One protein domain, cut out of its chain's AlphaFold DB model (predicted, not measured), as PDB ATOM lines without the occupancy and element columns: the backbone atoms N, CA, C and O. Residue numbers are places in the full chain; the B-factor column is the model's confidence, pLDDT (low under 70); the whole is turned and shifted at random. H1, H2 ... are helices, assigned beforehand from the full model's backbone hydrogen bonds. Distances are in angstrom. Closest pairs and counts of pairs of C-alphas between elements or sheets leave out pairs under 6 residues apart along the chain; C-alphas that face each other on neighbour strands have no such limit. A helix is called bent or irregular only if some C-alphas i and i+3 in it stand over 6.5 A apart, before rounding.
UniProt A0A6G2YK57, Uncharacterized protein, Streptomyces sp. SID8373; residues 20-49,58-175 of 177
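Overview. This is residues 20 to 49 and 58 to 175 of the 177 residues of an uncharacterized protein of Streptomyces sp. SID8373 (UniProt A0A6G2YK57). This is a rod with a two-helix stalk and a helical head: arm H1b of the bent but nearly straight H1 lies side by side with the first half of the long helix H2. In the head, H3 and H5 pack on the later part of H2, and H4 folds back along H3. The printed part has 148 residues with five named helices, H1 to H5 in chain order, no named strand, and the class all helix. It is loose, with a radius of gyration of the C-alphas of 20.2 A, and spans 72 by 24 by 22 A.

Arrangement. H1, residues 20 to 49, assigned as one helix by its hydrogen bonds, is bent: C-alphas 28 and 31 are 6.6 A apart, between arms H1a, residues 20 to 28, and H1b, residues 31 to 49. H2, residues 60 to 93, touches H1b with residues 60 to 76 alone, opposite ways at a shallow tilt of 9 degrees; the closest C-alphas are those of Ala 35 and Ala 68, 4.6 A apart. H3, residues 100 to 121, forms a helical hairpin with H2, closest at the C-alphas of Pro 89 and Asp 113, 4.5 A. H3 is irregular, with C-alphas 101 and 104 9.2 A apart. H4, residues 134 to 148, forms a helical hairpin with H3 at 2 degrees, closest at the C-alphas of Leu 121 and Ala 137, 6.3 A. H5, residues 156 to 175, touches H2, closest at the C-alphas of Cys 83 and Ala 169, 4.9 A. H5 also touches H1a, closest at the C-alphas of Arg 21 and Gly 168, 5.0 A. Every O i to N i+4 pair is within hydrogen-bond range in H1a, H1b, H4 and H5, against 26 of 30 in H2 and 16 of 18 in H3.

Along the chain. H1a begins at C-alpha 20 (26.869, 5.752, -42.742) and is 12.3 A long; H1b is 26.6 A, H2 50.3 A, H3 28.0 A and H4 20.8 A. H5, 27.8 A long, ends at C-alpha 175 (25.157, 17.923, -51.521).

Size, cuts and confidence. Residues 50 to 57 are not printed, and C-alphas 49 and 58 are 12.3 A apart across the cut. The link from H3 to H4 is long, 12 residues. Confidence is under 70 at residues 49, 58 to 61, 97 to 103, 151 and 175.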
ATOM      1  N   TRP A  20      27.945   5.800 -41.746       74.06
ATOM      2  CA  TRP A  20      26.869   5.752 -42.742       74.06
ATOM      3  C   TRP A  20      27.154   6.674 -43.936       74.06
ATOM      4  O   TRP A  20      26.983   6.317 -45.105       74.06
ATOM      5  N   ARG A  21      27.771   7.816 -43.634       72.88
ATOM      6  CA  ARG A  21      28.351   8.784 -44.571       72.88
ATOM      7  C   ARG A  21      29.235   8.179 -45.667       72.88
ATOM      8  O   ARG A  21      29.037   8.476 -46.846       72.88
ATOM      9  N   ARG A  22      30.237   7.365 -45.307       78.25
ATOM     10  CA  ARG A  22      31.163   6.728 -46.266       78.25
ATOM     11  C   ARG A  22      30.413   5.763 -47.178       78.25
ATOM     12  O   ARG A  22      30.730   5.688 -48.364       78.25
ATOM     13  N   ARG A  23      29.413   5.062 -46.641       80.19
ATOM     14  CA  ARG A  23      28.599   4.113 -47.402       80.19
ATOM     15  C   ARG A  23      27.709   4.828 -48.413       80.19
ATOM     16  O   ARG A  23      27.822   4.523 -49.598       80.19
ATOM     17  N   ILE A  24      26.925   5.826 -47.993       80.19
ATOM     18  CA  ILE A  24      26.092   6.597 -48.932       80.19
ATOM     19  C   ILE A  24      26.962   7.228 -50.020       80.19
ATOM     20  O   ILE A  24      26.596   7.182 -51.189       80.19
ATOM     21  N   ARG A  25      28.153   7.739 -49.677       80.88
ATOM     22  CA  ARG A  25      29.067   8.311 -50.676       80.88
ATOM     23  C   ARG A  25      29.505   7.317 -51.742       80.88
ATOM     24  O   ARG A  25      29.571   7.684 -52.910       80.88
ATOM     25  N   ARG A  26      29.766   6.064 -51.369       83.12
ATOM     26  CA  ARG A  26      30.062   5.007 -52.345       83.12
ATOM     27  C   ARG A  26      28.843   4.684 -53.204       83.12
ATOM     28  O   ARG A  26      28.983   4.599 -54.417       83.12
ATOM     29  N   ILE A  27      27.661   4.571 -52.599       82.75
ATOM     30  CA  ILE A  27      26.404   4.305 -53.319       82.75
ATOM     31  C   ILE A  27      26.111   5.422 -54.331       82.75
ATOM     32  O   ILE A  27      25.781   5.143 -55.479       82.75
ATOM     33  N   ALA A  28      26.287   6.683 -53.937       81.25
ATOM     34  CA  ALA A  28      26.077   7.843 -54.795       81.25
ATOM     35  C   ALA A  28      27.125   7.982 -55.912       81.25
ATOM     36  O   ALA A  28      26.849   8.623 -56.921       81.25
ATOM     37  N   ALA A  29      28.300   7.361 -55.777       84.75
ATOM     38  CA  ALA A  29      29.301   7.321 -56.843       84.75
ATOM     39  C   ALA A  29      28.957   6.307 -57.948       84.75
ATOM     40  O   ALA A  29      29.435   6.452 -59.069       84.75
ATOM     41  N   VAL A  30      28.118   5.298 -57.669       84.81
ATOM     42  CA  VAL A  30      27.778   4.233 -58.632       84.81
ATOM     43  C   VAL A  30      27.181   4.779 -59.937       84.81
ATOM     44  O   VAL A  30      27.683   4.403 -60.996       84.81
ATOM     45  N   PRO A  31      26.182   5.686 -59.926       81.81
ATOM     46  CA  PRO A  31      25.649   6.264 -61.160       81.81
ATOM     47  C   PRO A  31      26.706   7.025 -61.968       81.81
ATOM     48  O   PRO A  31      26.708   6.947 -63.193       81.81
ATOM     49  N   VAL A  32      27.618   7.730 -61.290       83.25
ATOM     50  CA  VAL A  32      28.701   8.490 -61.933       83.25
ATOM     51  C   VAL A  32      29.705   7.543 -62.585       83.25
ATOM     52  O   VAL A  32      30.052   7.725 -63.747       83.25
ATOM     53  N   LEU A  33      30.126   6.491 -61.880       84.88
ATOM     54  CA  LEU A  33      31.031   5.477 -62.425       84.88
ATOM     55  C   LEU A  33      30.405   4.735 -63.613       84.88
ATOM     56  O   LEU A  33      31.081   4.515 -64.614       84.88
ATOM     57  N   ALA A  34      29.112   4.407 -63.537       79.06
ATOM     58  CA  ALA A  34      28.383   3.789 -64.642       79.06
ATOM     59  C   ALA A  34      28.312   4.712 -65.872       79.06
ATOM     60  O   ALA A  34      28.533   4.260 -66.993       79.06
ATOM     61  N   ALA A  35      28.065   6.010 -65.671       78.31
ATOM     62  CA  ALA A  35      28.086   7.007 -66.739       78.31
ATOM     63  C   ALA A  35      29.475   7.143 -67.383       78.31
ATOM     64  O   ALA A  35      29.581   7.137 -68.608       78.31
ATOM     65  N   VAL A  36      30.540   7.207 -66.578       83.94
ATOM     66  CA  VAL A  36      31.925   7.263 -67.076       83.94
ATOM     67  C   VAL A  36      32.268   6.012 -67.883       83.94
ATOM     68  O   VAL A  36      32.841   6.128 -68.963       83.94
ATOM     69  N   ALA A  37      31.874   4.827 -67.409       83.38
ATOM     70  CA  ALA A  37      32.079   3.579 -68.136       83.38
ATOM     71  C   ALA A  37      31.337   3.571 -69.482       83.38
ATOM     72  O   ALA A  37      31.926   3.204 -70.495       83.38
ATOM     73  N   LEU A  38      30.080   4.031 -69.523       80.94
ATOM     74  CA  LEU A  38      29.312   4.145 -70.769       80.94
ATOM     75  C   LEU A  38      29.970   5.100 -71.769       80.94
ATOM     76  O   LEU A  38      30.055   4.776 -72.952       80.94
ATOM     77  N   VAL A  39      30.472   6.246 -71.304       79.94
ATOM     78  CA  VAL A  39      31.198   7.199 -72.154       79.94
ATOM     79  C   VAL A  39      32.505   6.590 -72.658       79.94
ATOM     80  O   VAL A  39      32.785   6.675 -73.849       79.94
ATOM     81  N   ALA A  40      33.281   5.925 -71.801       81.81
ATOM     82  CA  ALA A  40      34.527   5.271 -72.201       81.81
ATOM     83  C   ALA A  40      34.291   4.162 -73.240       81.81
ATOM     84  O   ALA A  40      35.026   4.075 -74.223       81.81
ATOM     85  N   VAL A  41      33.237   3.357 -73.066       81.94
ATOM     86  CA  VAL A  41      32.826   2.342 -74.048       81.94
ATOM     87  C   VAL A  41      32.408   3.003 -75.356       81.94
ATOM     88  O   VAL A  41      32.851   2.562 -76.410       81.94
ATOM     89  N   ALA A  42      31.615   4.075 -75.316       77.25
ATOM     90  CA  ALA A  42      31.207   4.786 -76.524       77.25
ATOM     91  C   ALA A  42      32.398   5.398 -77.274       77.25
ATOM     92  O   ALA A  42      32.453   5.285 -78.492       77.25
ATOM     93  N   VAL A  43      33.373   5.972 -76.562       78.19
ATOM     94  CA  VAL A  43      34.622   6.481 -77.154       78.19
ATOM     95  C   VAL A  43      35.449   5.345 -77.755       78.19
ATOM     96  O   VAL A  43      35.962   5.489 -78.859       78.19
ATOM     97  N   GLY A  44      35.562   4.201 -77.074       77.44
ATOM     98  CA  GLY A  44      36.266   3.032 -77.606       77.44
ATOM     99  C   GLY A  44      35.595   2.459 -78.857       77.44
ATOM    100  O   GLY A  44      36.271   2.134 -79.829       77.44
ATOM    101  N   VAL A  45      34.263   2.386 -78.859       76.94
ATOM    102  CA  VAL A  45      33.465   1.961 -80.016       76.94
ATOM    103  C   VAL A  45      33.620   2.949 -81.171       76.94
ATOM    104  O   VAL A  45      33.854   2.515 -82.296       76.94
ATOM    105  N   ASP A  46      33.557   4.256 -80.908       72.12
ATOM    106  CA  ASP A  46      33.786   5.293 -81.918       72.12
ATOM    107  C   ASP A  46      35.206   5.206 -82.488       72.12
ATOM    108  O   ASP A  46      35.375   5.202 -83.701       72.12
ATOM    109  N   TRP A  47      36.226   5.001 -81.648       74.44
ATOM    110  CA  TRP A  47      37.610   4.809 -82.094       74.44
ATOM    111  C   TRP A  47      37.746   3.613 -83.042       74.44
ATOM    112  O   TRP A  47      38.323   3.749 -84.124       74.44
ATOM    113  N   VAL A  48      37.194   2.453 -82.670       74.56
ATOM    114  CA  VAL A  48      37.234   1.224 -83.484       74.56
ATOM    115  C   VAL A  48      36.458   1.396 -84.794       74.56
ATOM    116  O   VAL A  48      36.923   0.967 -85.848       74.56
ATOM    117  N   LEU A  49      35.295   2.050 -84.751       68.81
ATOM    118  CA  LEU A  49      34.432   2.240 -85.918       68.81
ATOM    119  C   LEU A  49      34.863   3.407 -86.816       68.81
ATOM    120  O   LEU A  49      34.545   3.383 -88.004       68.81
ATOM    121  N   TRP A  58      27.777  10.848 -85.899       53.38
ATOM    122  CA  TRP A  58      26.711  11.839 -85.655       53.38
ATOM    123  C   TRP A  58      25.540  11.418 -84.753       53.38
ATOM    124  O   TRP A  58      24.818  12.288 -84.272       53.38
ATOM    125  N   LEU A  59      25.345  10.124 -84.462       54.59
ATOM    126  CA  LEU A  59      24.149   9.671 -83.723       54.59
ATOM    127  C   LEU A  59      24.416   8.918 -82.416       54.59
ATOM    128  O   LEU A  59      23.570   8.948 -81.538       54.59
ATOM    129  N   VAL A  60      25.565   8.271 -82.213       59.72
ATOM    130  CA  VAL A  60      25.751   7.435 -81.005       59.72
ATOM    131  C   VAL A  60      26.183   8.269 -79.791       59.72
ATOM    132  O   VAL A  60      25.654   8.099 -78.695       59.72
ATOM    133  N   SER A  61      27.079   9.238 -79.990       67.50
ATOM    134  CA  SER A  61      27.634  10.080 -78.918       67.50
ATOM    135  C   SER A  61      26.591  10.908 -78.134       67.50
ATOM    136  O   SER A  61      26.560  10.800 -76.902       67.50
ATOM    137  N   PRO A  62      25.677  11.676 -78.772       72.25
ATOM    138  CA  PRO A  62      24.733  12.511 -78.024       72.25
ATOM    139  C   PRO A  62      23.700  11.686 -77.244       72.25
ATOM    140  O   PRO A  62      23.329  12.060 -76.131       72.25
ATOM    141  N   PHE A  63      23.269  10.536 -77.770       75.00
ATOM    142  CA  PHE A  63      22.323   9.661 -77.074       75.00
ATOM    143  C   PHE A  63      22.964   8.961 -75.872       75.00
ATOM    144  O   PHE A  63      22.326   8.868 -74.823       75.00
ATOM    145  N   VAL A  64      24.226   8.530 -75.976       75.88
ATOM    146  CA  VAL A  64      24.962   7.966 -74.831       75.88
ATOM    147  C   VAL A  64      25.177   9.024 -73.751       75.88
ATOM    148  O   VAL A  64      24.950   8.738 -72.574       75.88
ATOM    149  N   ALA A  65      25.537  10.254 -74.127       74.38
ATOM    150  CA  ALA A  65      25.681  11.356 -73.178       74.38
ATOM    151  C   ALA A  65      24.353  11.669 -72.462       74.38
ATOM    152  O   ALA A  65      24.324  11.777 -71.235       74.38
ATOM    153  N   LEU A  66      23.237  11.739 -73.197       82.44
ATOM    154  CA  LEU A  66      21.907  11.943 -72.614       82.44
ATOM    155  C   LEU A  66      21.496  10.791 -71.687       82.44
ATOM    156  O   LEU A  66      21.000  11.042 -70.589       82.44
ATOM    157  N   ALA A  67      21.732   9.539 -72.088       79.25
ATOM    158  CA  ALA A  67      21.442   8.367 -71.264       79.25
ATOM    159  C   ALA A  67      22.288   8.347 -69.979       79.25
ATOM    160  O   ALA A  67      21.763   8.063 -68.900       79.25
ATOM    161  N   ALA A  68      23.569   8.711 -70.073       76.88
ATOM    162  CA  ALA A  68      24.473   8.829 -68.937       76.88
ATOM    163  C   ALA A  68      24.002   9.912 -67.952       76.88
ATOM    164  O   ALA A  68      23.859   9.641 -66.757       76.88
ATOM    165  N   VAL A  69      23.668  11.110 -68.446       81.38
ATOM    166  CA  VAL A  69      23.138  12.210 -67.620       81.38
ATOM    167  C   VAL A  69      21.811  11.817 -66.966       81.38
ATOM    168  O   VAL A  69      21.638  11.994 -65.758       81.38
ATOM    169  N   ALA A  70      20.885  11.224 -67.724       81.88
ATOM    170  CA  ALA A  70      19.606  10.756 -67.196       81.88
ATOM    171  C   ALA A  70      19.788   9.671 -66.119       81.88
ATOM    172  O   ALA A  70      19.099   9.700 -65.093       81.88
ATOM    173  N   GLY A  71      20.736   8.750 -66.315       79.50
ATOM    174  CA  GLY A  71      21.100   7.714 -65.350       79.50
ATOM    175  C   GLY A  71      21.648   8.289 -64.045       79.50
ATOM    176  O   GLY A  71      21.180   7.914 -62.966       79.50
ATOM    177  N   VAL A  72      22.565   9.258 -64.129       83.56
ATOM    178  CA  VAL A  72      23.121   9.963 -62.958       83.56
ATOM    179  C   VAL A  72      22.025  10.701 -62.197       83.56
ATOM    180  O   VAL A  72      21.869  10.498 -60.992       83.56
ATOM    181  N   LEU A  73      21.201  11.490 -62.894       83.12
ATOM    182  CA  LEU A  73      20.099  12.237 -62.280       83.12
ATOM    183  C   LEU A  73      19.094  11.307 -61.598       83.12
ATOM    184  O   LEU A  73      18.661  11.569 -60.472       83.12
ATOM    185  N   ARG A  74      18.729  10.197 -62.250       84.44
ATOM    186  CA  ARG A  74      17.828   9.199 -61.666       84.44
ATOM    187  C   ARG A  74      18.451   8.552 -60.433       84.44
ATOM    188  O   ARG A  74      17.765   8.417 -59.422       84.44
ATOM    189  N   GLY A  75      19.736   8.207 -60.486       82.38
ATOM    190  CA  GLY A  75      20.454   7.629 -59.355       82.38
ATOM    191  C   GLY A  75      20.538   8.575 -58.160       82.38
ATOM    192  O   GLY A  75      20.208   8.179 -57.044       82.38
ATOM    193  N   HIS A  76      20.856   9.847 -58.392       83.75
ATOM    194  CA  HIS A  76      20.872  10.871 -57.345       83.75
ATOM    195  C   HIS A  76      19.483  11.086 -56.730       83.75
ATOM    196  O   HIS A  76      19.355  11.184 -55.509       83.75
ATOM    197  N   ARG A  77      18.414  11.086 -57.539       84.75
ATOM    198  CA  ARG A  77      17.030  11.169 -57.034       84.75
ATOM    199  C   ARG A  77      16.655   9.974 -56.160       84.75
ATOM    200  O   ARG A  77      15.968  10.165 -55.158       84.75
ATOM    201  N   LEU A  78      17.090   8.764 -56.515       85.69
ATOM    202  CA  LEU A  78      16.870   7.570 -55.693       85.69
ATOM    203  C   LEU A  78      17.597   7.683 -54.351       85.69
ATOM    204  O   LEU A  78      16.978   7.451 -53.317       85.69
ATOM    205  N   VAL A  79      18.866   8.107 -54.361       84.31
ATOM    206  CA  VAL A  79      19.648   8.332 -53.133       84.31
ATOM    207  C   VAL A  79      18.963   9.377 -52.253       84.31
ATOM    208  O   VAL A  79      18.752   9.136 -51.069       84.31
ATOM    209  N   ARG A  80      18.524  10.501 -52.832       84.88
ATOM    210  CA  ARG A  80      17.800  11.547 -52.098       84.88
ATOM    211  C   ARG A  80      16.515  11.022 -51.457       84.88
ATOM    212  O   ARG A  80      16.278  11.289 -50.284       84.88
ATOM    213  N   ARG A  81      15.700  10.257 -52.193       85.88
ATOM    214  CA  ARG A  81      14.467   9.648 -51.655       85.88
ATOM    215  C   ARG A  81      14.760   8.686 -50.507       85.88
ATOM    216  O   ARG A  81      14.060   8.742 -49.503       85.88
ATOM    217  N   ALA A  82      15.798   7.862 -50.635       84.50
ATOM    218  CA  ALA A  82      16.218   6.945 -49.581       84.50
ATOM    219  C   ALA A  82      16.675   7.703 -48.320       84.50
ATOM    220  O   ALA A  82      16.205   7.408 -47.226       84.50
ATOM    221  N   CYS A  83      17.497   8.747 -48.467       84.06
ATOM    222  CA  CYS A  83      17.897   9.606 -47.346       84.06
ATOM    223  C   CYS A  83      16.696  10.311 -46.696       84.06
ATOM    224  O   CYS A  83      16.623  10.389 -45.471       84.06
ATOM    225  N   THR A  84      15.729  10.775 -47.497       84.94
ATOM    226  CA  THR A  84      14.499  11.394 -46.978       84.94
ATOM    227  C   THR A  84      13.696  10.390 -46.150       84.94
ATOM    228  O   THR A  84      13.283  10.723 -45.040       84.94
ATOM    229  N   ALA A  85      13.522   9.167 -46.665       86.19
ATOM    230  CA  ALA A  85      12.795   8.088 -45.999       86.19
ATOM    231  C   ALA A  85      13.435   7.690 -44.663       86.19
ATOM    232  O   ALA A  85      12.712   7.410 -43.720       86.19
ATOM    233  N   VAL A  86      14.767   7.741 -44.553       86.12
ATOM    234  CA  VAL A  86      15.478   7.520 -43.282       86.12
ATOM    235  C   VAL A  86      15.328   8.718 -42.336       86.12
ATOM    236  O   VAL A  86      15.080   8.547 -41.151       86.12
ATOM    237  N   SER A  87      15.447   9.952 -42.833       85.44
ATOM    238  CA  SER A  87      15.457  11.159 -41.985       85.44
ATOM    239  C   SER A  87      14.120  11.494 -41.315       85.44
ATOM    240  O   SER A  87      14.102  12.193 -40.302       85.44
ATOM    241  N   ARG A  88      13.004  11.050 -41.902       85.31
ATOM    242  CA  ARG A  88      11.651  11.342 -41.420       85.31
ATOM    243  C   ARG A  88      11.359  10.670 -40.065       85.31
ATOM    244  O   ARG A  88      11.115  11.433 -39.129       85.31
ATOM    245  N   PRO A  89      11.470   9.336 -39.922       85.62
ATOM    246  CA  PRO A  89      11.221   8.654 -38.650       85.62
ATOM    247  C   PRO A  89      12.248   9.011 -37.568       85.62
ATOM    248  O   PRO A  89      11.919   9.091 -36.388       85.62
ATOM    249  N   LEU A  90      13.493   9.336 -37.948       86.31
ATOM    250  CA  LEU A  90      14.529   9.736 -36.984       86.31
ATOM    251  C   LEU A  90      14.139  10.966 -36.153       86.31
ATOM    252  O   LEU A  90      14.540  11.073 -34.997       86.31
ATOM    253  N   ARG A  91      13.352  11.900 -36.708       81.19
ATOM    254  CA  ARG A  91      12.924  13.098 -35.964       81.19
ATOM    255  C   ARG A  91      11.962  12.779 -34.826       81.19
ATOM    256  O   ARG A  91      11.980  13.518 -33.844       81.19
ATOM    257  N   GLY A  92      11.112  11.768 -34.983       79.25
ATOM    258  CA  GLY A  92      10.210  11.319 -33.925       79.25
ATOM    259  C   GLY A  92      10.972  10.526 -32.872       79.25
ATOM    260  O   GLY A  92      10.950  10.893 -31.701       79.25
ATOM    261  N   LEU A  93      11.794   9.567 -33.307       81.56
ATOM    262  CA  LEU A  93      12.611   8.730 -32.420       81.56
ATOM    263  C   LEU A  93      13.597   9.534 -31.552       81.56
ATOM    264  O   LEU A  93      13.760   9.245 -30.371       81.56
ATOM    265  N   LEU A  94      14.218  10.593 -32.086       81.31
ATOM    266  CA  LEU A  94      15.124  11.465 -31.317       81.31
ATOM    267  C   LEU A  94      14.418  12.311 -30.238       81.31
ATOM    268  O   LEU A  94      15.095  12.919 -29.402       81.31
ATOM    269  N   ARG A  95      13.081  12.388 -30.261       76.94
ATOM    270  CA  ARG A  95      12.263  13.092 -29.258       76.94
ATOM    271  C   ARG A  95      11.770  12.172 -28.138       76.94
ATOM    272  O   ARG A  95      11.160  12.682 -27.198       76.94
ATOM    273  N   HIS A  96      12.045  10.869 -28.213       76.62
ATOM    274  CA  HIS A  96      11.686   9.918 -27.166       76.62
ATOM    275  C   HIS A  96      12.223  10.367 -25.795       76.62
ATOM    276  O   HIS A  96      13.335  10.896 -25.683       76.62
ATOM    277  N   GLY A  97      11.407  10.216 -24.752       61.97
ATOM    278  CA  GLY A  97      11.727  10.651 -23.387       61.97
ATOM    279  C   GLY A  97      11.638  12.167 -23.133       61.97
ATOM    280  O   GLY A  97      11.768  12.590 -21.986       61.97
ATOM    281  N   ALA A  98      11.380  13.006 -24.148       65.56
ATOM    282  CA  ALA A  98      11.249  14.461 -23.967       65.56
ATOM    283  C   ALA A  98       9.841  14.913 -23.518       65.56
ATOM    284  O   ALA A  98       9.702  16.005 -22.965       65.56
ATOM    285  N   TYR A  99       8.801  14.094 -23.730       58.53
ATOM    286  CA  TYR A  99       7.405  14.441 -23.421       58.53
ATOM    287  C   TYR A  99       6.641  13.267 -22.773       58.53
ATOM    288  O   TYR A  99       6.022  12.474 -23.473       58.53
ATOM    289  N   PRO A 100       6.620  13.163 -21.431       58.06
ATOM    290  CA  PRO A 100       6.027  12.019 -20.727       58.06
ATOM    291  C   PRO A 100       4.489  12.038 -20.612       58.06
ATOM    292  O   PRO A 100       3.912  11.115 -20.045       58.06
ATOM    293  N   LYS A 101       3.793  13.086 -21.080       56.50
ATOM    294  CA  LYS A 101       2.376  13.321 -20.726       56.50
ATOM    295  C   LYS A 101       1.335  12.641 -21.630       56.50
ATOM    296  O   LYS A 101       0.176  12.596 -21.239       56.50
ATOM    297  N   GLU A 102       1.724  12.070 -22.772       64.56
ATOM    298  CA  GLU A 102       0.813  11.404 -23.729       64.56
ATOM    299  C   GLU A 102       1.366  10.034 -24.170       64.56
ATOM    300  O   GLU A 102       1.509   9.744 -25.354       64.56
ATOM    301  N   LEU A 103       1.719   9.191 -23.193       64.44
ATOM    302  CA  LEU A 103       2.464   7.935 -23.376       64.44
ATOM    303  C   LEU A 103       1.862   6.957 -24.400       64.44
ATOM    304  O   LEU A 103       2.612   6.370 -25.169       64.44
ATOM    305  N   GLU A 104       0.540   6.772 -24.447       70.38
ATOM    306  CA  GLU A 104      -0.067   5.791 -25.366       70.38
ATOM    307  C   GLU A 104      -0.058   6.256 -26.827       70.38
ATOM    308  O   GLU A 104       0.276   5.483 -27.725       70.38
ATOM    309  N   VAL A 105      -0.377   7.532 -27.072       73.06
ATOM    310  CA  VAL A 105      -0.352   8.122 -28.421       73.06
ATOM    311  C   VAL A 105       1.089   8.265 -28.908       73.06
ATOM    312  O   VAL A 105       1.386   7.920 -30.051       73.06
ATOM    313  N   ALA A 106       1.998   8.696 -28.028       72.75
ATOM    314  CA  ALA A 106       3.423   8.779 -28.323       72.75
ATOM    315  C   ALA A 106       4.009   7.403 -28.679       72.75
ATOM    316  O   ALA A 106       4.709   7.288 -29.679       72.75
ATOM    317  N   ARG A 107       3.649   6.345 -27.941       78.31
ATOM    318  CA  ARG A 107       4.130   4.981 -28.209       78.31
ATOM    319  C   ARG A 107       3.642   4.437 -29.550       78.31
ATOM    320  O   ARG A 107       4.407   3.792 -30.260       78.31
ATOM    321  N   ALA A 108       2.392   4.714 -29.922       80.94
ATOM    322  CA  ALA A 108       1.870   4.327 -31.232       80.94
ATOM    323  C   ALA A 108       2.628   5.018 -32.381       80.94
ATOM    324  O   ALA A 108       2.900   4.390 -33.405       80.94
ATOM    325  N   TRP A 109       2.995   6.290 -32.209       82.44
ATOM    326  CA  TRP A 109       3.794   7.027 -33.193       82.44
ATOM    327  C   TRP A 109       5.246   6.547 -33.247       82.44
ATOM    328  O   TRP A 109       5.793   6.411 -34.333       82.44
ATOM    329  N   GLU A 110       5.853   6.234 -32.104       84.56
ATOM    330  CA  GLU A 110       7.223   5.718 -32.030       84.56
ATOM    331  C   GLU A 110       7.360   4.328 -32.662       84.56
ATOM    332  O   GLU A 110       8.323   4.082 -33.389       84.56
ATOM    333  N   GLU A 111       6.385   3.437 -32.457       86.50
ATOM    334  CA  GLU A 111       6.371   2.133 -33.131       86.50
ATOM    335  C   GLU A 111       6.179   2.299 -34.645       86.50
ATOM    336  O   GLU A 111       6.840   1.621 -35.435       86.50
ATOM    337  N   GLN A 112       5.330   3.243 -35.069       88.06
ATOM    338  CA  GLN A 112       5.194   3.577 -36.486       88.06
ATOM    339  C   GLN A 112       6.517   4.103 -37.064       88.06
ATOM    340  O   GLN A 112       6.948   3.633 -38.119       88.06
ATOM    341  N   ASP A 113       7.188   5.031 -36.380       88.81
ATOM    342  CA  ASP A 113       8.480   5.567 -36.809       88.81
ATOM    343  C   ASP A 113       9.559   4.471 -36.857       88.81
ATOM    344  O   ASP A 113      10.404   4.460 -37.758       88.81
ATOM    345  N   LEU A 114       9.530   3.510 -35.930       89.31
ATOM    346  CA  LEU A 114      10.448   2.372 -35.916       89.31
ATOM    347  C   LEU A 114      10.238   1.448 -37.124       89.31
ATOM    348  O   LEU A 114      11.213   1.049 -37.771       89.31
ATOM    349  N   GLU A 115       8.990   1.137 -37.471       90.25
ATOM    350  CA  GLU A 115       8.672   0.339 -38.661       90.25
ATOM    351  C   GLU A 115       8.991   1.095 -39.963       90.25
ATOM    352  O   GLU A 115       9.552   0.515 -40.902       90.25
ATOM    353  N   GLU A 116       8.744   2.407 -40.015       91.12
ATOM    354  CA  GLU A 116       9.165   3.258 -41.134       91.12
ATOM    355  C   GLU A 116      10.697   3.272 -41.288       91.12
ATOM    356  O   GLU A 116      11.214   3.138 -42.404       91.12
ATOM    357  N   LEU A 117      11.444   3.361 -40.181       90.06
ATOM    358  CA  LEU A 117      12.905   3.302 -40.187       90.06
ATOM    359  C   LEU A 117      13.408   1.928 -40.646       90.06
ATOM    360  O   LEU A 117      14.314   1.855 -41.483       90.06
ATOM    361  N   ARG A 118      12.808   0.839 -40.154       90.38
ATOM    362  CA  ARG A 118      13.126  -0.534 -40.575       90.38
ATOM    363  C   ARG A 118      12.944  -0.692 -42.083       90.38
ATOM    364  O   ARG A 118      13.842  -1.198 -42.764       90.38
ATOM    365  N   ALA A 119      11.813  -0.229 -42.614       89.38
ATOM    366  CA  ALA A 119      11.530  -0.262 -44.042       89.38
ATOM    367  C   ALA A 119      12.544   0.571 -44.841       89.38
ATOM    368  O   ALA A 119      13.043   0.109 -45.870       89.38
ATOM    369  N   ALA A 120      12.899   1.764 -44.355       89.25
ATOM    370  CA  ALA A 120      13.852   2.651 -45.016       89.25
ATOM    371  C   ALA A 120      15.277   2.070 -45.059       89.25
ATOM    372  O   ALA A 120      15.926   2.115 -46.107       89.25
ATOM    373  N   LEU A 121      15.761   1.483 -43.959       87.06
ATOM    374  CA  LEU A 121      17.091   0.865 -43.886       87.06
ATOM    375  C   LEU A 121      17.190  -0.419 -44.725       87.06
ATOM    376  O   LEU A 121      18.258  -0.718 -45.261       87.06
ATOM    377  N   GLY A 122      16.076  -1.145 -44.881       85.75
ATOM    378  CA  GLY A 122      15.984  -2.372 -45.676       85.75
ATOM    379  C   GLY A 122      15.969  -2.172 -47.199       85.75
ATOM    380  O   GLY A 122      15.949  -3.153 -47.947       85.75
ATOM    381  N   VAL A 123      15.980  -0.929 -47.690       87.25
ATOM    382  CA  VAL A 123      15.948  -0.636 -49.129       87.25
ATOM    383  C   VAL A 123      17.225  -1.118 -49.826       87.25
ATOM    384  O   VAL A 123      18.346  -0.797 -49.427       87.25
ATOM    385  N   ARG A 124      17.056  -1.823 -50.955       86.50
ATOM    386  CA  ARG A 124      18.145  -2.119 -51.899       86.50
ATOM    387  C   ARG A 124      18.234  -1.047 -52.979       86.50
ATOM    388  O   ARG A 124      17.377  -0.933 -53.854       86.50
ATOM    389  N   MET A 125      19.319  -0.293 -52.947       82.75
ATOM    390  CA  MET A 125      19.697   0.681 -53.959       82.75
ATOM    391  C   MET A 125      20.124  -0.024 -55.247       82.75
ATOM    392  O   MET A 125      20.902  -0.980 -55.232       82.75
ATOM    393  N   PHE A 126      19.603   0.456 -56.378       82.75
ATOM    394  CA  PHE A 126      19.895  -0.088 -57.713       82.75
ATOM    395  C   PHE A 126      19.623  -1.600 -57.838       82.75
ATOM    396  O   PHE A 126      20.258  -2.283 -58.634       82.75
ATOM    397  N   GLY A 127      18.715  -2.140 -57.016       80.31
ATOM    398  CA  GLY A 127      18.352  -3.561 -56.989       80.31
ATOM    399  C   GLY A 127      19.391  -4.493 -56.356       80.31
ATOM    400  O   GLY A 127      19.058  -5.641 -56.068       80.31
ATOM    401  N   VAL A 128      20.618  -4.024 -56.098       83.44
ATOM    402  CA  VAL A 128      21.729  -4.901 -55.691       83.44
ATOM    403  C   VAL A 128      22.482  -4.455 -54.440       83.44
ATOM    404  O   VAL A 128      22.997  -5.321 -53.736       83.44
ATOM    405  N   ILE A 129      22.493  -3.162 -54.106       83.06
ATOM    406  CA  ILE A 129      23.285  -2.615 -52.995       83.06
ATOM    407  C   ILE A 129      22.376  -2.313 -51.806       83.06
ATOM    408  O   ILE A 129      21.530  -1.432 -51.903       83.06
ATOM    409  N   ASP A 130      22.550  -2.988 -50.669       84.00
ATOM    410  CA  ASP A 130      21.795  -2.629 -49.463       84.00
ATOM    411  C   ASP A 130      22.177  -1.218 -48.994       84.00
ATOM    412  O   ASP A 130      23.370  -0.896 -48.853       84.00
ATOM    413  N   LEU A 131      21.169  -0.379 -48.743       82.25
ATOM    414  CA  LEU A 131      21.360   0.987 -48.265       82.25
ATOM    415  C   LEU A 131      22.129   0.981 -46.933       82.25
ATOM    416  O   LEU A 131      23.177   1.620 -46.826       82.25
ATOM    417  N   TYR A 132      21.666   0.181 -45.971       82.81
ATOM    418  CA  TYR A 132      22.343  -0.124 -44.707       82.81
ATOM    419  C   TYR A 132      22.644  -1.634 -44.634       82.81
ATOM    420  O   TYR A 132      21.880  -2.413 -45.204       82.81
ATOM    421  N   PRO A 133      23.746  -2.090 -43.999       83.94
ATOM    422  CA  PRO A 133      23.948  -3.527 -43.798       83.94
ATOM    423  C   PRO A 133      22.765  -4.131 -43.029       83.94
ATOM    424  O   PRO A 133      22.330  -3.555 -42.034       83.94
ATOM    425  N   ARG A 134      22.233  -5.267 -43.491       83.75
ATOM    426  CA  ARG A 134      20.991  -5.845 -42.951       83.75
ATOM    427  C   ARG A 134      21.133  -6.276 -41.498       83.75
ATOM    428  O   ARG A 134      20.219  -6.053 -40.712       83.75
ATOM    429  N   GLU A 135      22.277  -6.851 -41.152       84.06
ATOM    430  CA  GLU A 135      22.607  -7.303 -39.803       84.06
ATOM    431  C   GLU A 135      22.645  -6.103 -38.851       84.06
ATOM    432  O   GLU A 135      21.916  -6.069 -37.866       84.06
ATOM    433  N   ALA A 136      23.375  -5.051 -39.232       81.81
ATOM    434  CA  ALA A 136      23.468  -3.819 -38.455       81.81
ATOM    435  C   ALA A 136      22.123  -3.067 -38.367       81.81
ATOM    436  O   ALA A 136      21.826  -2.458 -37.343       81.81
ATOM    437  N   ALA A 137      21.292  -3.101 -39.419       84.31
ATOM    438  CA  ALA A 137      19.935  -2.551 -39.369       84.31
ATOM    439  C   ALA A 137      19.076  -3.331 -38.368       84.31
ATOM    440  O   ALA A 137      18.355  -2.728 -37.582       84.31
ATOM    441  N   GLY A 138      19.163  -4.664 -38.383       85.00
ATOM    442  CA  GLY A 138      18.452  -5.529 -37.445       85.00
ATOM    443  C   GLY A 138      18.854  -5.266 -35.996       85.00
ATOM    444  O   GLY A 138      17.978  -5.099 -35.151       85.00
ATOM    445  N   GLU A 139      20.157  -5.159 -35.729       87.25
ATOM    446  CA  GLU A 139      20.702  -4.828 -34.407       87.25
ATOM    447  C   GLU A 139      20.232  -3.451 -33.923       87.25
ATOM    448  O   GLU A 139      19.736  -3.331 -32.802       87.25
ATOM    449  N   LEU A 140      20.308  -2.425 -34.779       87.06
ATOM    450  CA  LEU A 140      19.857  -1.072 -34.448       87.06
ATOM    451  C   LEU A 140      18.354  -1.028 -34.140       87.06
ATOM    452  O   LEU A 140      17.947  -0.432 -33.146       87.06
ATOM    453  N   ILE A 141      17.525  -1.668 -34.971       89.31
ATOM    454  CA  ILE A 141      16.069  -1.712 -34.772       89.31
ATOM    455  C   ILE A 141      15.711  -2.495 -33.503       89.31
ATOM    456  O   ILE A 141      14.828  -2.073 -32.761       89.31
ATOM    457  N   ALA A 142      16.406  -3.598 -33.215       88.12
ATOM    458  CA  ALA A 142      16.200  -4.356 -31.985       88.12
ATOM    459  C   ALA A 142      16.575  -3.534 -30.739       88.12
ATOM    460  O   ALA A 142      15.816  -3.519 -29.769       88.12
ATOM    461  N   ALA A 143      17.700  -2.814 -30.784       86.50
ATOM    462  CA  ALA A 143      18.128  -1.926 -29.707       86.50
ATOM    463  C   ALA A 143      17.143  -0.768 -29.488       86.50
ATOM    464  O   ALA A 143      16.799  -0.470 -28.346       86.50
ATOM    465  N   LEU A 144      16.638  -0.156 -30.568       87.06
ATOM    466  CA  LEU A 144      15.622   0.897 -30.496       87.06
ATOM    467  C   LEU A 144      14.315   0.384 -29.906       87.06
ATOM    468  O   LEU A 144      13.818   0.990 -28.968       87.06
ATOM    469  N   ARG A 145      13.790  -0.746 -30.389       88.62
ATOM    470  CA  ARG A 145      12.556  -1.332 -29.851       88.62
ATOM    471  C   ARG A 145      12.680  -1.601 -28.352       88.62
ATOM    472  O   ARG A 145      11.801  -1.230 -27.587       88.62
ATOM    473  N   HIS A 146      13.809  -2.170 -27.927       86.12
ATOM    474  CA  HIS A 146      14.051  -2.425 -26.511       86.12
ATOM    475  C   HIS A 146      14.161  -1.144 -25.669       86.12
ATOM    476  O   HIS A 146      13.752  -1.141 -24.509       86.12
ATOM    477  N   ALA A 147      14.721  -0.071 -26.233       84.00
ATOM    478  CA  ALA A 147      14.828   1.218 -25.560       84.00
ATOM    479  C   ALA A 147      13.467   1.929 -25.459       84.00
ATOM    480  O   ALA A 147      13.135   2.421 -24.390       84.00
ATOM    481  N   LEU A 148      12.664   1.911 -26.529       81.81
ATOM    482  CA  LEU A 148      11.330   2.529 -26.591       81.81
ATOM    483  C   LEU A 148      10.293   1.826 -25.702       81.81
ATOM    484  O   LEU A 148       9.278   2.413 -25.333       81.81
ATOM    485  N   ASP A 149      10.542   0.569 -25.329       81.44
ATOM    486  CA  ASP A 149       9.715  -0.146 -24.354       81.44
ATOM    487  C   ASP A 149       9.840   0.403 -22.929       81.44
ATOM    488  O   ASP A 149       9.046   0.034 -22.054       81.44
ATOM    489  N   ARG A 150      10.818   1.281 -22.686       79.06
ATOM    490  CA  ARG A 150      11.073   1.892 -21.387       79.06
ATOM    491  C   ARG A 150      10.824   3.402 -21.441       79.06
ATOM    492  O   ARG A 150      10.989   4.013 -22.485       79.06
ATOM    493  N   PRO A 151      10.444   4.035 -20.319       67.94
ATOM    494  CA  PRO A 151      10.221   5.481 -20.268       67.94
ATOM    495  C   PRO A 151      11.523   6.298 -20.184       67.94
ATOM    496  O   PRO A 151      11.472   7.529 -20.128       67.94
ATOM    497  N   GLU A 152      12.682   5.640 -20.100       78.25
ATOM    498  CA  GLU A 152      13.975   6.307 -19.985       78.25
ATOM    499  C   GLU A 152      14.441   6.917 -21.317       78.25
ATOM    500  O   GLU A 152      14.143   6.396 -22.391       78.25
ATOM    501  N   PRO A 153      15.228   8.007 -21.279       77.00
ATOM    502  CA  PRO A 153      15.859   8.524 -22.485       77.00
ATOM    503  C   PRO A 153      16.782   7.476 -23.127       77.00
ATOM    504  O   PRO A 153      17.402   6.660 -22.444       77.00
ATOM    505  N   LEU A 154      16.917   7.551 -24.456       80.38
ATOM    506  CA  LEU A 154      17.830   6.696 -25.217       80.38
ATOM    507  C   LEU A 154      19.260   6.806 -24.672       80.38
ATOM    508  O   LEU A 154      19.740   7.907 -24.397       80.38
ATOM    509  N   SER A 155      19.963   5.673 -24.596       83.94
ATOM    510  CA  SER A 155      21.390   5.647 -24.260       83.94
ATOM    511  C   SER A 155      22.206   6.514 -25.225       83.94
ATOM    512  O   SER A 155      21.906   6.535 -26.424       83.94
ATOM    513  N   ASP A 156      23.279   7.136 -24.736       82.00
ATOM    514  CA  ASP A 156      24.144   8.020 -25.532       82.00
ATOM    515  C   ASP A 156      24.691   7.349 -26.803       82.00
ATOM    516  O   ASP A 156      24.756   7.980 -27.857       82.00
ATOM    517  N   GLU A 157      25.014   6.053 -26.748       82.75
ATOM    518  CA  GLU A 157      25.495   5.278 -27.904       82.75
ATOM    519  C   GLU A 157      24.442   5.164 -29.017       82.75
ATOM    520  O   GLU A 157      24.726   5.350 -30.208       82.75
ATOM    521  N   LEU A 158      23.197   4.890 -28.629       82.75
ATOM    522  CA  LEU A 158      22.069   4.781 -29.547       82.75
ATOM    523  C   LEU A 158      21.726   6.151 -30.136       82.75
ATOM    524  O   LEU A 158      21.517   6.272 -31.343       82.75
ATOM    525  N   ARG A 159      21.764   7.201 -29.309       83.94
ATOM    526  CA  ARG A 159      21.564   8.585 -29.746       83.94
ATOM    527  C   ARG A 159      22.631   9.021 -30.750       83.94
ATOM    528  O   ARG A 159      22.279   9.506 -31.818       83.94
ATOM    529  N   ALA A 160      23.906   8.747 -30.472       83.38
ATOM    530  CA  ALA A 160      25.010   9.031 -31.387       83.38
ATOM    531  C   ALA A 160      24.856   8.301 -32.734       83.38
ATOM    532  O   ALA A 160      25.163   8.859 -33.789       83.38
ATOM    533  N   SER A 161      24.339   7.069 -32.714       83.38
ATOM    534  CA  SER A 161      24.066   6.293 -33.930       83.38
ATOM    535  C   SER A 161      22.934   6.903 -34.768       83.38
ATOM    536  O   SER A 161      23.054   7.007 -35.993       83.38
ATOM    537  N   LEU A 162      21.848   7.343 -34.121       84.88
ATOM    538  CA  LEU A 162      20.747   8.056 -34.780       84.88
ATOM    539  C   LEU A 162      21.193   9.422 -35.320       84.88
ATOM    540  O   LEU A 162      20.801   9.799 -36.427       84.88
ATOM    541  N   ASP A 163      22.043  10.132 -34.581       83.88
ATOM    542  CA  ASP A 163      22.599  11.419 -34.995       83.88
ATOM    543  C   ASP A 163      23.541  11.269 -36.204       83.88
ATOM    544  O   ASP A 163      23.438  12.061 -37.142       83.88
ATOM    545  N   ASP A 164      24.388  10.229 -36.285       84.38
ATOM    546  CA  ASP A 164      25.203   9.981 -37.495       84.38
ATOM    547  C   ASP A 164      24.332   9.651 -38.719       84.38
ATOM    548  O   ASP A 164      24.613  10.111 -39.835       84.38
ATOM    549  N   LEU A 165      23.237   8.904 -38.527       84.38
ATOM    550  CA  LEU A 165      22.252   8.643 -39.580       84.38
ATOM    551  C   LEU A 165      21.586   9.940 -40.061       84.38
ATOM    552  O   LEU A 165      21.536  10.196 -41.273       84.38
ATOM    553  N   ALA A 166      21.111  10.766 -39.125       84.00
ATOM    554  CA  ALA A 166      20.429  12.026 -39.398       84.00
ATOM    555  C   ALA A 166      21.360  13.033 -40.083       84.00
ATOM    556  O   ALA A 166      21.024  13.588 -41.136       84.00
ATOM    557  N   ASP A 167      22.563  13.218 -39.553       82.38
ATOM    558  CA  ASP A 167      23.558  14.102 -40.139       82.38
ATOM    559  C   ASP A 167      24.069  13.599 -41.494       82.38
ATOM    560  O   ASP A 167      24.399  14.394 -42.384       82.38
ATOM    561  N   GLY A 168      24.211  12.283 -41.655       78.62
ATOM    562  CA  GLY A 168      24.595  11.676 -42.921       78.62
ATOM    563  C   GLY A 168      23.540  11.917 -43.995       78.62
ATOM    564  O   GLY A 168      23.890  12.333 -45.101       78.62
ATOM    565  N   ALA A 169      22.260  11.745 -43.654       80.00
ATOM    566  CA  ALA A 169      21.142  12.044 -44.543       80.00
ATOM    567  C   ALA A 169      21.058  13.545 -44.876       80.00
ATOM    568  O   ALA A 169      20.900  13.901 -46.047       80.00
ATOM    569  N   ARG A 170      21.237  14.426 -43.880       80.25
ATOM    570  CA  ARG A 170      21.194  15.887 -44.052       80.25
ATOM    571  C   ARG A 170      22.284  16.397 -44.987       80.25
ATOM    572  O   ARG A 170      21.976  17.070 -45.961       80.25
ATOM    573  N   ARG A 171      23.547  16.020 -44.764       74.62
ATOM    574  CA  ARG A 171      24.639  16.461 -45.652       74.62
ATOM    575  C   ARG A 171      24.464  15.959 -47.080       74.62
ATOM    576  O   ARG A 171      24.853  16.647 -48.018       74.62
ATOM    577  N   TRP A 172      23.878  14.776 -47.259       72.00
ATOM    578  CA  TRP A 172      23.556  14.271 -48.592       72.00
ATOM    579  C   TRP A 172      22.402  15.016 -49.254       72.00
ATOM    580  O   TRP A 172      22.431  15.188 -50.469       72.00
ATOM    581  N   HIS A 173      21.424  15.499 -48.486       71.06
ATOM    582  CA  HIS A 173      20.436  16.444 -49.000       71.06
ATOM    583  C   HIS A 173      21.102  17.736 -49.471       71.06
ATOM    584  O   HIS A 173      20.835  18.147 -50.594       71.06
ATOM    585  N   ASP A 174      22.005  18.306 -48.672       73.25
ATOM    586  CA  ASP A 174      22.699  19.555 -49.009       73.25
ATOM    587  C   ASP A 174      23.642  19.393 -50.214       73.25
ATOM    588  O   ASP A 174      23.780  20.299 -51.022       73.25
ATOM    589  N   THR A 175      24.265  18.220 -50.377       68.06
ATOM    590  CA  THR A 175      25.157  17.923 -51.521       68.06
ATOM    591  C   THR A 175      24.383  17.671 -52.826       68.06
ATOM    592  O   THR A 175      24.961  17.738 -53.908       68.06
TER     593      THR A 175